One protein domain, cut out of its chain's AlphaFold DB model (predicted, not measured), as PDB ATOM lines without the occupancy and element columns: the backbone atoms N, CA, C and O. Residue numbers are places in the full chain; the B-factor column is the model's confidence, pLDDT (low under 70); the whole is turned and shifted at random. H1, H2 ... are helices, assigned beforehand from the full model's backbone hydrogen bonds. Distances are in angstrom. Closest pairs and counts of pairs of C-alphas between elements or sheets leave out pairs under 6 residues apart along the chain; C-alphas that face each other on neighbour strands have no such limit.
ATOM      1  N   VAL A 166      14.826  12.318  33.925       92.31
ATOM      2  CA  VAL A 166      15.835  11.470  33.268       92.31
ATOM      3  C   VAL A 166      15.663   9.982  33.571       92.31
ATOM      4  O   VAL A 166      16.266   9.153  32.892       92.31
ATOM      5  N   TYR A 167      14.809   9.622  34.535       93.31
ATOM      6  CA  TYR A 167      14.620   8.234  34.960       93.31
ATOM      7  C   TYR A 167      14.185   7.317  33.816       93.31
ATOM      8  O   TYR A 167      14.737   6.235  33.659       93.31
ATOM      9  N   THR A 168      13.234   7.745  32.977       92.62
ATOM     10  CA  THR A 168      12.751   6.900  31.869       92.62
ATOM     11  C   THR A 168      13.789   6.727  30.767       92.62
ATOM     12  O   THR A 168      13.760   5.723  30.058       92.62
ATOM     13  N   ILE A 169      14.697   7.697  30.622       93.69
ATOM     14  CA  ILE A 169      15.810   7.623  29.674       93.69
ATOM     15  C   ILE A 169      16.840   6.629  30.198       93.69
ATOM     16  O   ILE A 169      17.283   5.779  29.437       93.69
ATOM     17  N   TRP A 170      17.181   6.704  31.487       94.12
ATOM     18  CA  TRP A 170      18.120   5.777  32.109       94.12
ATOM     19  C   TRP A 170      17.568   4.349  32.140       94.12
ATOM     20  O   TRP A 170      18.096   3.480  31.464       94.12
ATOM     21  N   GLU A 171      16.458   4.109  32.836       91.31
ATOM     22  CA  GLU A 171      15.939   2.753  33.082       91.31
ATOM     23  C   GLU A 171      15.259   2.103  31.877       91.31
ATOM     24  O   GLU A 171      15.020   0.899  31.882       91.31
ATOM     25  N   GLY A 172      14.878   2.882  30.866       88.50
ATOM     26  CA  GLY A 172      14.112   2.363  29.733       88.50
ATOM     27  C   GLY A 172      14.602   2.796  28.360       88.50
ATOM     28  O   GLY A 172      14.026   2.357  27.373       88.50
ATOM     29  N   GLY A 173      15.595   3.682  28.255       89.75
ATOM     30  CA  GLY A 173      15.994   4.251  26.963       89.75
ATOM     31  C   GLY A 173      14.930   5.162  26.330       89.75
ATOM     32  O   GLY A 173      15.049   5.538  25.166       89.75
ATOM     33  N   PHE A 174      13.876   5.543  27.067       89.06
ATOM     34  CA  PHE A 174      12.735   6.276  26.517       89.06
ATOM     35  C   PHE A 174      12.754   7.755  26.890       89.06
ATOM     36  O   PHE A 174      12.679   8.131  28.064       89.06
ATOM     37  N   VAL A 175      12.719   8.615  25.870       88.81
ATOM     38  CA  VAL A 175      12.550  10.060  26.067       88.81
ATOM     39  C   VAL A 175      11.114  10.374  26.525       88.81
ATOM     40  O   VAL A 175      10.161   9.961  25.845       88.81
ATOM     41  N   PRO A 176      10.922  11.130  27.627       87.69
ATOM     42  CA  PRO A 176       9.600  11.458  28.151       87.69
ATOM     43  C   PRO A 176       8.675  12.083  27.098       87.69
ATOM     44  O   PRO A 176       9.054  12.964  26.326       87.69
ATOM     45  N   LYS A 177       7.413  11.635  27.051       86.94
ATOM     46  CA  LYS A 177       6.447  12.068  26.018       86.94
ATOM     47  C   LYS A 177       6.022  13.532  26.148       86.94
ATOM     48  O   LYS A 177       5.582  14.111  25.158       86.94
ATOM     49  N   ASN A 178       6.115  14.086  27.353       86.19
ATOM     50  CA  ASN A 178       5.794  15.473  27.688       86.19
ATOM     51  C   ASN A 178       6.897  16.464  27.287       86.19
ATOM     52  O   ASN A 178       6.665  17.667  27.365       86.19
ATOM     53  N   TRP A 179       8.071  15.986  26.866       88.88
ATOM     54  CA  TRP A 179       9.123  16.853  26.345       88.88
ATOM     55  C   TRP A 179       8.765  17.406  24.963       88.88
ATOM     56  O   TRP A 179       7.968  16.825  24.216       88.88
ATOM     57  N   GLU A 180       9.372  18.543  24.626       89.75
ATOM     58  CA  GLU A 180       9.169  19.224  23.351       89.75
ATOM     59  C   GLU A 180       9.511  18.295  22.179       89.75
ATOM     60  O   GLU A 180      10.446  17.489  22.229       89.75
ATOM     61  N   ILE A 181       8.694  18.349  21.127       90.12
ATOM     62  CA  ILE A 181       8.741  17.346  20.065       90.12
ATOM     63  C   ILE A 181      10.072  17.379  19.306       90.12
ATOM     64  O   ILE A 181      10.603  16.315  18.986       90.12
ATOM     65  N   GLY A 182      10.642  18.569  19.083       86.44
ATOM     66  CA  GLY A 182      11.953  18.749  18.469       86.44
ATOM     67  C   GLY A 182      13.067  18.129  19.308       86.44
ATOM     68  O   GLY A 182      13.847  17.331  18.785       86.44
ATOM     69  N   THR A 183      13.088  18.398  20.618       86.38
ATOM     70  CA  THR A 183      14.036  17.770  21.556       86.38
ATOM     71  C   THR A 183      13.952  16.246  21.510       86.38
ATOM     72  O   THR A 183      14.971  15.567  21.405       86.38
ATOM     73  N   ARG A 184      12.734  15.692  21.526       90.88
ATOM     74  CA  ARG A 184      12.518  14.240  21.458       90.88
ATOM     75  C   ARG A 184      13.054  13.640  20.163       90.88
ATOM     76  O   ARG A 184      13.717  12.609  20.210       90.88
ATOM     77  N   PHE A 185      12.787  14.273  19.019       90.31
ATOM     78  CA  PHE A 185      13.318  13.820  17.730       90.31
ATOM     79  C   PHE A 185      14.847  13.845  17.695       90.31
ATOM     80  O   PHE A 185      15.452  12.899  17.197       90.31
ATOM     81  N   LEU A 186      15.468  14.889  18.245       88.38
ATOM     82  CA  LEU A 186      16.921  15.008  18.282       88.38
ATOM     83  C   LEU A 186      17.564  13.921  19.154       88.38
ATOM     84  O   LEU A 186      18.502  13.267  18.703       88.38
ATOM     85  N   ILE A 187      17.050  13.693  20.368       89.19
ATOM     86  CA  ILE A 187      17.593  12.672  21.279       89.19
ATOM     87  C   ILE A 187      17.441  11.276  20.682       89.19
ATOM     88  O   ILE A 187      18.428  10.549  20.600       89.19
ATOM     89  N   ASN A 188      16.237  10.923  20.215       91.50
ATOM     90  CA  ASN A 188      16.002   9.614  19.604       91.50
ATOM     91  C   ASN A 188      16.903   9.407  18.380       91.50
ATOM     92  O   ASN A 188      17.526   8.364  18.259       91.50
ATOM     93  N   GLY A 189      17.071  10.426  17.528       90.62
ATOM     94  CA  GLY A 189      17.977  10.330  16.383       90.62
ATOM     95  C   GLY A 189      19.441  10.095  16.778       90.62
ATOM     96  O   GLY A 189      20.145   9.358  16.093       90.62
ATOM     97  N   ILE A 190      19.914  10.686  17.881       89.19
ATOM     98  CA  ILE A 190      21.266  10.422  18.402       89.19
ATOM     99  C   ILE A 190      21.371   8.983  18.924       89.19
ATOM    100  O   ILE A 190      22.341   8.302  18.593       89.19
ATOM    101  N   ILE A 191      20.383   8.516  19.693       90.12
ATOM    102  CA  ILE A 191      20.331   7.140  20.213       90.12
ATOM    103  C   ILE A 191      20.334   6.135  19.053       90.12
ATOM    104  O   ILE A 191      21.189   5.255  19.023       90.12
ATOM    105  N   ASP A 192      19.482   6.325  18.044       89.50
ATOM    106  CA  ASP A 192      19.400   5.458  16.862       89.50
ATOM    107  C   ASP A 192      20.747   5.356  16.128       89.50
ATOM    108  O   ASP A 192      21.179   4.276  15.722       89.50
ATOM    109  N   ILE A 193      21.449   6.484  15.968       87.69
ATOM    110  CA  ILE A 193      22.757   6.522  15.299       87.69
ATOM    111  C   ILE A 193      23.822   5.775  16.104       87.69
ATOM    112  O   ILE A 193      24.673   5.109  15.509       87.69
ATOM    113  N   LEU A 194      23.802   5.897  17.432       85.75
ATOM    114  CA  LEU A 194      24.738   5.195  18.310       85.75
ATOM    115  C   LEU A 194      24.460   3.688  18.327       85.75
ATOM    116  O   LEU A 194      25.407   2.911  18.224       85.75
ATOM    117  N   ASN A 195      23.183   3.294  18.359       85.38
ATOM    118  CA  ASN A 195      22.740   1.902  18.315       85.38
ATOM    119  C   ASN A 195      23.191   1.214  17.011       85.38
ATOM    120  O   ASN A 195      23.960   0.255  17.034       85.38
ATOM    121  N   VAL A 196      22.843   1.774  15.845       83.94
ATOM    122  CA  VAL A 196      23.151   1.165  14.530       83.94
ATOM    123  C   VAL A 196      24.657   0.978  14.284       83.94
ATOM    124  O   VAL A 196      25.064   0.146  13.468       83.94
ATOM    125  N   LYS A 197      25.509   1.755  14.958       78.94
ATOM    126  CA  LYS A 197      26.967   1.690  14.791       78.94
ATOM    127  C   LYS A 197      27.644   0.614  15.624       78.94
ATOM    128  O   LYS A 197      28.808   0.312  15.354       78.94
ATOM    129  N   ASP A 198      26.951   0.039  16.595       81.56
ATOM    130  CA  ASP A 198      27.520  -0.934  17.507       81.56
ATOM    131  C   ASP A 198      26.672  -2.200  17.563       81.56
ATOM    132  O   ASP A 198      25.658  -2.275  18.241       81.56
ATOM    133  N   ILE A 199      27.159  -3.242  16.891       79.19
ATOM    134  CA  ILE A 199      26.499  -4.550  16.806       79.19
ATOM    135  C   ILE A 199      26.352  -5.271  18.160       79.19
ATOM    136  O   ILE A 199      25.753  -6.339  18.210       79.19
ATOM    137  N   THR A 200      26.946  -4.741  19.235       82.94
ATOM    138  CA  THR A 200      26.820  -5.284  20.598       82.94
ATOM    139  C   THR A 200      25.699  -4.646  21.417       82.94
ATOM    140  O   THR A 200      25.559  -4.990  22.584       82.94
ATOM    141  N   ILE A 201      24.953  -3.705  20.836       84.12
ATOM    142  CA  ILE A 201      23.794  -3.057  21.452       84.12
ATOM    143  C   ILE A 201      22.529  -3.826  21.076       84.12
ATOM    144  O   ILE A 201      22.277  -4.030  19.885       84.12
ATOM    145  N   ASP A 202      21.729  -4.209  22.073       83.25
ATOM    146  CA  ASP A 202      20.450  -4.877  21.831       83.25
ATOM    147  C   ASP A 202      19.289  -3.869  21.723       83.25
ATOM    148  O   ASP A 202      18.382  -4.063  20.906       83.25
ATOM    149  N   ASP A 203      19.323  -2.770  22.489       88.06
ATOM    150  CA  ASP A 203      18.256  -1.760  22.524       88.06
ATOM    151  C   ASP A 203      18.710  -0.333  22.940       88.06
ATOM    152  O   ASP A 203      19.896  -0.010  23.091       88.06
ATOM    153  N   GLU A 204      17.748   0.586  23.069       90.12
ATOM    154  CA  GLU A 204      17.986   1.965  23.502       90.12
ATOM    155  C   GLU A 204      18.514   2.056  24.942       90.12
ATOM    156  O   GLU A 204      19.295   2.964  25.244       90.12
ATOM    157  N   TYR A 205      18.134   1.121  25.819       92.06
ATOM    158  CA  TYR A 205      18.623   1.059  27.196       92.06
ATOM    159  C   TYR A 205      20.134   0.799  27.214       92.06
ATOM    160  O   TYR A 205      20.881   1.570  27.830       92.06
ATOM    161  N   ASP A 206      20.598  -0.202  26.462       91.88
ATOM    162  CA  ASP A 206      22.024  -0.509  26.316       91.88
ATOM    163  C   ASP A 206      22.790   0.667  25.703       91.88
ATOM    164  O   ASP A 206      23.911   0.989  26.115       91.88
ATOM    165  N   THR A 207      22.171   1.348  24.735       92.31
ATOM    166  CA  THR A 207      22.759   2.523  24.080       92.31
ATOM    167  C   THR A 207      23.023   3.642  25.085       92.31
ATOM    168  O   THR A 207      24.132   4.180  25.127       92.31
ATOM    169  N   VAL A 208      22.024   3.997  25.901       93.19
ATOM    170  CA  VAL A 208      22.150   5.055  26.915       93.19
ATOM    171  C   VAL A 208      23.215   4.682  27.947       93.19
ATOM    172  O   VAL A 208      24.111   5.489  28.203       93.19
ATOM    173  N   HIS A 209      23.184   3.452  28.467       92.56
ATOM    174  CA  HIS A 209      24.144   2.976  29.469       92.56
ATOM    175  C   HIS A 209      25.585   2.978  28.962       92.56
ATOM    176  O   HIS A 209      26.509   3.341  29.693       92.56
ATOM    177  N   LYS A 210      25.792   2.579  27.704       92.06
ATOM    178  CA  LYS A 210      27.129   2.479  27.121       92.06
ATOM    179  C   LYS A 210      27.683   3.826  26.679       92.06
ATOM    180  O   LYS A 210      28.875   4.082  26.854       92.06
ATOM    181  N   TYR A 211      26.848   4.661  26.067       91.69
ATOM    182  CA  TYR A 211      27.323   5.830  25.330       91.69
ATOM    183  C   TYR A 211      26.999   7.166  25.962       91.69
ATOM    184  O   TYR A 211      27.643   8.140  25.587       91.69
ATOM    185  N   ILE A 212      26.043   7.231  26.889       94.12
ATOM    186  CA  ILE A 212      25.609   8.483  27.516       94.12
ATOM    187  C   ILE A 212      25.563   8.328  29.050       94.12
ATOM    188  O   ILE A 212      24.533   8.604  29.672       94.12
ATOM    189  N   PRO A 213      26.665   7.898  29.700       95.06
ATOM    190  CA  PRO A 213      26.687   7.684  31.147       95.06
ATOM    191  C   PRO A 213      26.404   8.954  31.969       95.06
ATOM    192  O   PRO A 213      26.021   8.849  33.130       95.06
ATOM    193  N   SER A 214      26.499  10.153  31.385       96.56
ATOM    194  CA  SER A 214      26.079  11.396  32.049       96.56
ATOM    195  C   SER A 214      24.599  11.425  32.450       96.56
ATOM    196  O   SER A 214      24.241  12.141  33.382       96.56
ATOM    197  N   ILE A 215      23.732  10.638  31.799       96.00
ATOM    198  CA  ILE A 215      22.317  10.509  32.185       96.00
ATOM    199  C   ILE A 215      22.179   9.872  33.574       96.00
ATOM    200  O   ILE A 215      21.339  10.310  34.358       96.00
ATOM    201  N   HIS A 216      23.037   8.905  33.914       96.44
ATOM    202  CA  HIS A 216      23.090   8.305  35.250       96.44
ATOM    203  C   HIS A 216      23.380   9.355  36.325       96.44
ATOM    204  O   HIS A 216      22.722   9.422  37.359       96.44
ATOM    205  N   GLU A 217      24.334  10.243  36.038       97.81
ATOM    206  CA  GLU A 217      24.763  11.313  36.941       97.81
ATOM    207  C   GLU A 217      23.706  12.422  37.110       97.81
ATOM    208  O   GLU A 217      23.868  13.302  37.959       97.81
ATOM    209  N   LEU A 218      22.600  12.367  36.358       97.56
ATOM    210  CA  LEU A 218      21.429  13.232  36.514       97.56
ATOM    211  C   LEU A 218      20.295  12.601  37.333       97.56
ATOM    212  O   LEU A 218      19.323  13.306  37.626       97.56
ATOM    213  N   LEU A 219      20.387  11.321  37.714       97.06
ATOM    214  CA  LEU A 219      19.344  10.662  38.504       97.06
ATOM    215  C   LEU A 219      19.115  11.367  39.855       97.06
ATOM    216  O   LEU A 219      20.067  11.892  40.442       97.06
ATOM    217  N   PRO A 220      17.876  11.402  40.377       96.94
ATOM    218  CA  PRO A 220      17.581  12.028  41.662       96.94
ATOM    219  C   PRO A 220      18.293  11.387  42.853       96.94
ATOM    220  O   PRO A 220      18.455  10.174  42.903       96.94
ATOM    221  N   THR A 221      18.593  12.197  43.871       96.50
ATOM    222  CA  THR A 221      19.008  11.744  45.215       96.50
ATOM    223  C   THR A 221      17.921  12.019  46.269       96.50
ATOM    224  O   THR A 221      18.219  12.329  47.422       96.50
ATOM    225  N   TYR A 222      16.652  12.015  45.859       95.31
ATOM    226  CA  TYR A 222      15.464  12.250  46.691       95.31
ATOM    227  C   TYR A 222      14.348  11.290  46.284       95.31
ATOM    228  O   TYR A 222      14.419  10.700  45.217       95.31
ATOM    229  N   ASP A 223      13.306  11.135  47.096       96.06
ATOM    230  CA  ASP A 223      12.187  10.242  46.783       96.06
ATOM    231  C   ASP A 223      11.419  10.729  45.540       96.06
ATOM    232  O   ASP A 223      10.739  11.756  45.582       96.06
ATOM    233  N   PHE A 224      11.541  10.007  44.423       94.12
ATOM    234  CA  PHE A 224      11.062  10.469  43.111       94.12
ATOM    235  C   PHE A 224      10.153   9.475  42.374       94.12
ATOM    236  O   PHE A 224       9.578   9.816  41.342       94.12
ATOM    237  N   LEU A 225      10.013   8.251  42.893       93.00
ATOM    238  CA  LEU A 225       9.173   7.201  42.315       93.00
ATOM    239  C   LEU A 225       7.950   6.946  43.189       93.00
ATOM    240  O   LEU A 225       8.057   6.897  44.413       93.00
ATOM    241  N   SER A 226       6.809   6.687  42.557       93.12
ATOM    242  CA  SER A 226       5.628   6.119  43.206       93.12
ATOM    243  C   SER A 226       5.242   4.777  42.572       93.12
ATOM    244  O   SER A 226       5.599   4.478  41.430       93.12
ATOM    245  N   ASP A 227       4.568   3.914  43.334       90.69
ATOM    246  CA  ASP A 227       3.912   2.725  42.783       90.69
ATOM    247  C   ASP A 227       2.556   3.072  42.131       90.69
ATOM    248  O   ASP A 227       2.124   4.223  42.115       90.69
ATOM    249  N   SER A 228       1.852   2.072  41.593       93.31
ATOM    250  CA  SER A 228       0.542   2.268  40.948       93.31
ATOM    251  C   SER A 228      -0.577   2.723  41.895       93.31
ATOM    252  O   SER A 228      -1.677   3.004  41.429       93.31
ATOM    253  N   ASN A 229      -0.331   2.725  43.206       95.00
ATOM    254  CA  ASN A 229      -1.254   3.187  44.237       95.00
ATOM    255  C   ASN A 229      -0.808   4.541  44.823       95.00
ATOM    256  O   ASN A 229      -1.277   4.910  45.899       95.00
ATOM    257  N   ASP A 230       0.108   5.247  44.149       92.62
ATOM    258  CA  ASP A 230       0.711   6.515  44.574       92.62
ATOM    259  C   ASP A 230       1.525   6.439  45.879       92.62
ATOM    260  O   ASP A 230       1.828   7.463  46.495       92.62
ATOM    261  N   ASN A 231       1.953   5.242  46.301       95.12
ATOM    262  CA  ASN A 231       2.871   5.133  47.431       95.12
ATOM    263  C   ASN A 231       4.280   5.517  46.983       95.12
ATOM    264  O   ASN A 231       4.852   4.876  46.098       95.12
ATOM    265  N   VAL A 232       4.849   6.537  47.626       95.69
ATOM    266  CA  VAL A 232       6.223   6.985  47.382       95.69
ATOM    267  C   VAL A 232       7.212   5.890  47.780       95.69
ATOM    268  O   VAL A 232       7.152   5.347  48.886       95.69
ATOM    269  N   LYS A 233       8.137   5.576  46.873       94.38
ATOM    270  CA  LYS A 233       9.270   4.688  47.118       94.38
ATOM    271  C   LYS A 233      10.451   5.512  47.633       94.38
ATOM    272  O   LYS A 233      10.913   6.394  46.906       94.38
ATOM    273  N   PRO A 234      10.967   5.219  48.839       95.25
ATOM    274  CA  PRO A 234      12.131   5.918  49.362       95.25
ATOM    275  C   PRO A 234      13.358   5.718  48.469       95.25
ATOM    276  O   PRO A 234      13.649   4.580  48.088       95.25
ATOM    277  N   TYR A 235      14.120   6.779  48.207       94.00
ATOM    278  CA  TYR A 235      15.395   6.720  47.481       94.00
ATOM    279  C   TYR A 235      16.338   5.677  48.090       94.00
ATOM    280  O   TYR A 235      16.920   4.862  47.384       94.00
ATOM    281  N   SER A 236      16.387   5.612  49.422       92.69
ATOM    282  CA  SER A 236      17.209   4.655  50.171       92.69
ATOM    283  C   SER A 236      16.858   3.180  49.931       92.69
ATOM    284  O   SER A 236      17.554   2.303  50.436       92.69
ATOM    285  N   SER A 237      15.742   2.890  49.255       92.94
ATOM    286  CA  SER A 237      15.326   1.529  48.896       92.94
ATOM    287  C   SER A 237      15.728   1.119  47.475       92.94
ATOM    288  O   SER A 237      15.538  -0.041  47.110       92.94
ATOM    289  N   LEU A 238      16.259   2.046  46.673       89.69
ATOM    290  CA  LEU A 238      16.673   1.796  45.296       89.69
ATOM    291  C   LEU A 238      18.073   1.163  45.267       89.69
ATOM    292  O   LEU A 238      18.951   1.577  46.019       89.69
ATOM    293  N   THR A 239      18.280   0.165  44.402       82.94
ATOM    294  CA  THR A 239      19.593  -0.487  44.216       82.94
ATOM    295  C   THR A 239      20.254  -0.120  42.891       82.94
ATOM    296  O   THR A 239      21.462   0.087  42.866       82.94
ATOM    297  N   GLU A 240      19.472   0.018  41.817       79.88
ATOM    298  CA  GLU A 240      19.999   0.264  40.461       79.88
ATOM    299  C   GLU A 240      19.953   1.747  40.051       79.88
ATOM    300  O   GLU A 240      20.834   2.223  39.346       79.88
ATOM    301  N   ALA A 241      18.975   2.508  40.553       83.31
ATOM    302  CA  ALA A 241      18.767   3.922  40.219       83.31
ATOM    303  C   ALA A 241      19.371   4.868  41.275       83.31
ATOM    304  O   ALA A 241      18.702   5.790  41.751       83.31
ATOM    305  N   THR A 242      20.605   4.593  41.700       92.19
ATOM    306  CA  THR A 242      21.345   5.443  42.653       92.19
ATOM    307  C   THR A 242      22.210   6.460  41.911       92.19
ATOM    308  O   THR A 242      22.512   6.278  40.738       92.19
ATOM    309  N   ASN A 243      22.614   7.550  42.568       96.44
ATOM    310  CA  ASN A 243      23.486   8.556  41.958       96.44
ATOM    311  C   ASN A 243      24.711   8.845  42.839       96.44
ATOM    312  O   ASN A 243      24.769   9.889  43.501       96.44
ATOM    313  N   PRO A 244      25.729   7.964  42.819       95.50
ATOM    314  CA  PRO A 244      26.931   8.149  43.626       95.50
ATOM    315  C   PRO A 244      27.678   9.442  43.287       95.50
ATOM    316  O   PRO A 244      28.353  10.011  44.142       95.50
ATOM    317  N   PHE A 245      27.571   9.949  42.057       96.94
ATOM    318  CA  PHE A 245      28.193  11.217  41.683       96.94
ATOM    319  C   PHE A 245      27.601  12.395  42.474       96.94
ATOM    320  O   PHE A 245      28.349  13.156  43.095       96.94
ATOM    321  N   LEU A 246      26.272  12.532  42.503       97.25
ATOM    322  CA  LEU A 246      25.612  13.602  43.257       97.25
ATOM    323  C   LEU A 246      25.672  13.385  44.767       97.25
ATOM    324  O   LEU A 246      25.827  14.366  45.493       97.25
ATOM    325  N   GLU A 247      25.603  12.141  45.244       95.81
ATOM    326  CA  GLU A 247      25.823  11.816  46.661       95.81
ATOM    327  C   GLU A 247      27.167  12.379  47.137       95.81
ATOM    328  O   GLU A 247      27.202  13.192  48.061       95.81
ATOM    329  N   ASN A 248      28.256  12.067  46.427       95.06
ATOM    330  CA  ASN A 248      29.591  12.567  46.758       95.06
ATOM    331  C   ASN A 248      29.685  14.104  46.680       95.06
ATOM    332  O   ASN A 248      30.276  14.748  47.557       95.06
ATOM    333  N   LEU A 249      29.101  14.726  45.647       95.00
ATOM    334  CA  LEU A 249      29.099  16.189  45.533       95.00
ATOM    335  C   LEU A 249      28.345  16.857  46.688       95.00
ATOM    336  O   LEU A 249      28.797  17.888  47.190       95.00
ATOM    337  N   ASN A 250      27.236  16.281  47.137       94.88
ATOM    338  CA  ASN A 250      26.403  16.851  48.194       94.88
ATOM    339  C   ASN A 250      26.969  16.562  49.600       94.88
ATOM    340  O   ASN A 250      26.855  17.400  50.495       94.88
TER     341      ASN A 250
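AT A GLANCE: This is residues 166 to 250 of the 259 residues of an uncharacterized protein of Parcubacteria group bacterium GW2011_GWB1_38_8 (UniProt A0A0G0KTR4). A short helix, H1, sits in the middle with H3 and H4 packed crosswise on it; H2, the longest helix, packs on H3 toward one end, and H5 on H4 toward the other, where residues 219 to 243 make a long loop. The printed part has 85 residues, 44 of them in five named helices, H1 to H5 in order along the chain, with no named strand; the class is all helix. The whole is only just compact, close to loose, radius of gyration of the C-alphas 14.3 A, spans 38 by 28 by 22 A.

HOW THE PARTS SIT: Start at H1, residues 166 to 172, which touches H3, residues 204 to 211, closest C-alphas Gly 172 and Tyr 205, 5.3 A. H1 touches H4, residues 213 to 218, at Trp 170 and Ile 215, C-alphas 6.3 A apart. H2, residues 181 to 196, touches H3 with residues 191 to 195 alone, about perpendicular at 74 degrees, closest C-alphas Asn 195 and Thr 207, 5.8 A. H5, residues 244 to 250, touches H4 at a steep tilt of 40 degrees, closest C-alphas Glu 217 and Phe 245, 5.9 A. Every O i to N i+4 pair is within hydrogen-bond range in H1, H2, H3 and H5; in H4, 1 of 2.

IN THESE COORDINATES: Find C-alpha 166 at (15.835, 11.470, 33.268), where H1 begins; H2 runs 22.4 A, and H5 ends at C-alpha 250, (26.403, 16.851, 48.194).

THE WHOLE: The printed part has no cut, the H4 to H5 link is long, and no printed residue is under pLDDT 70.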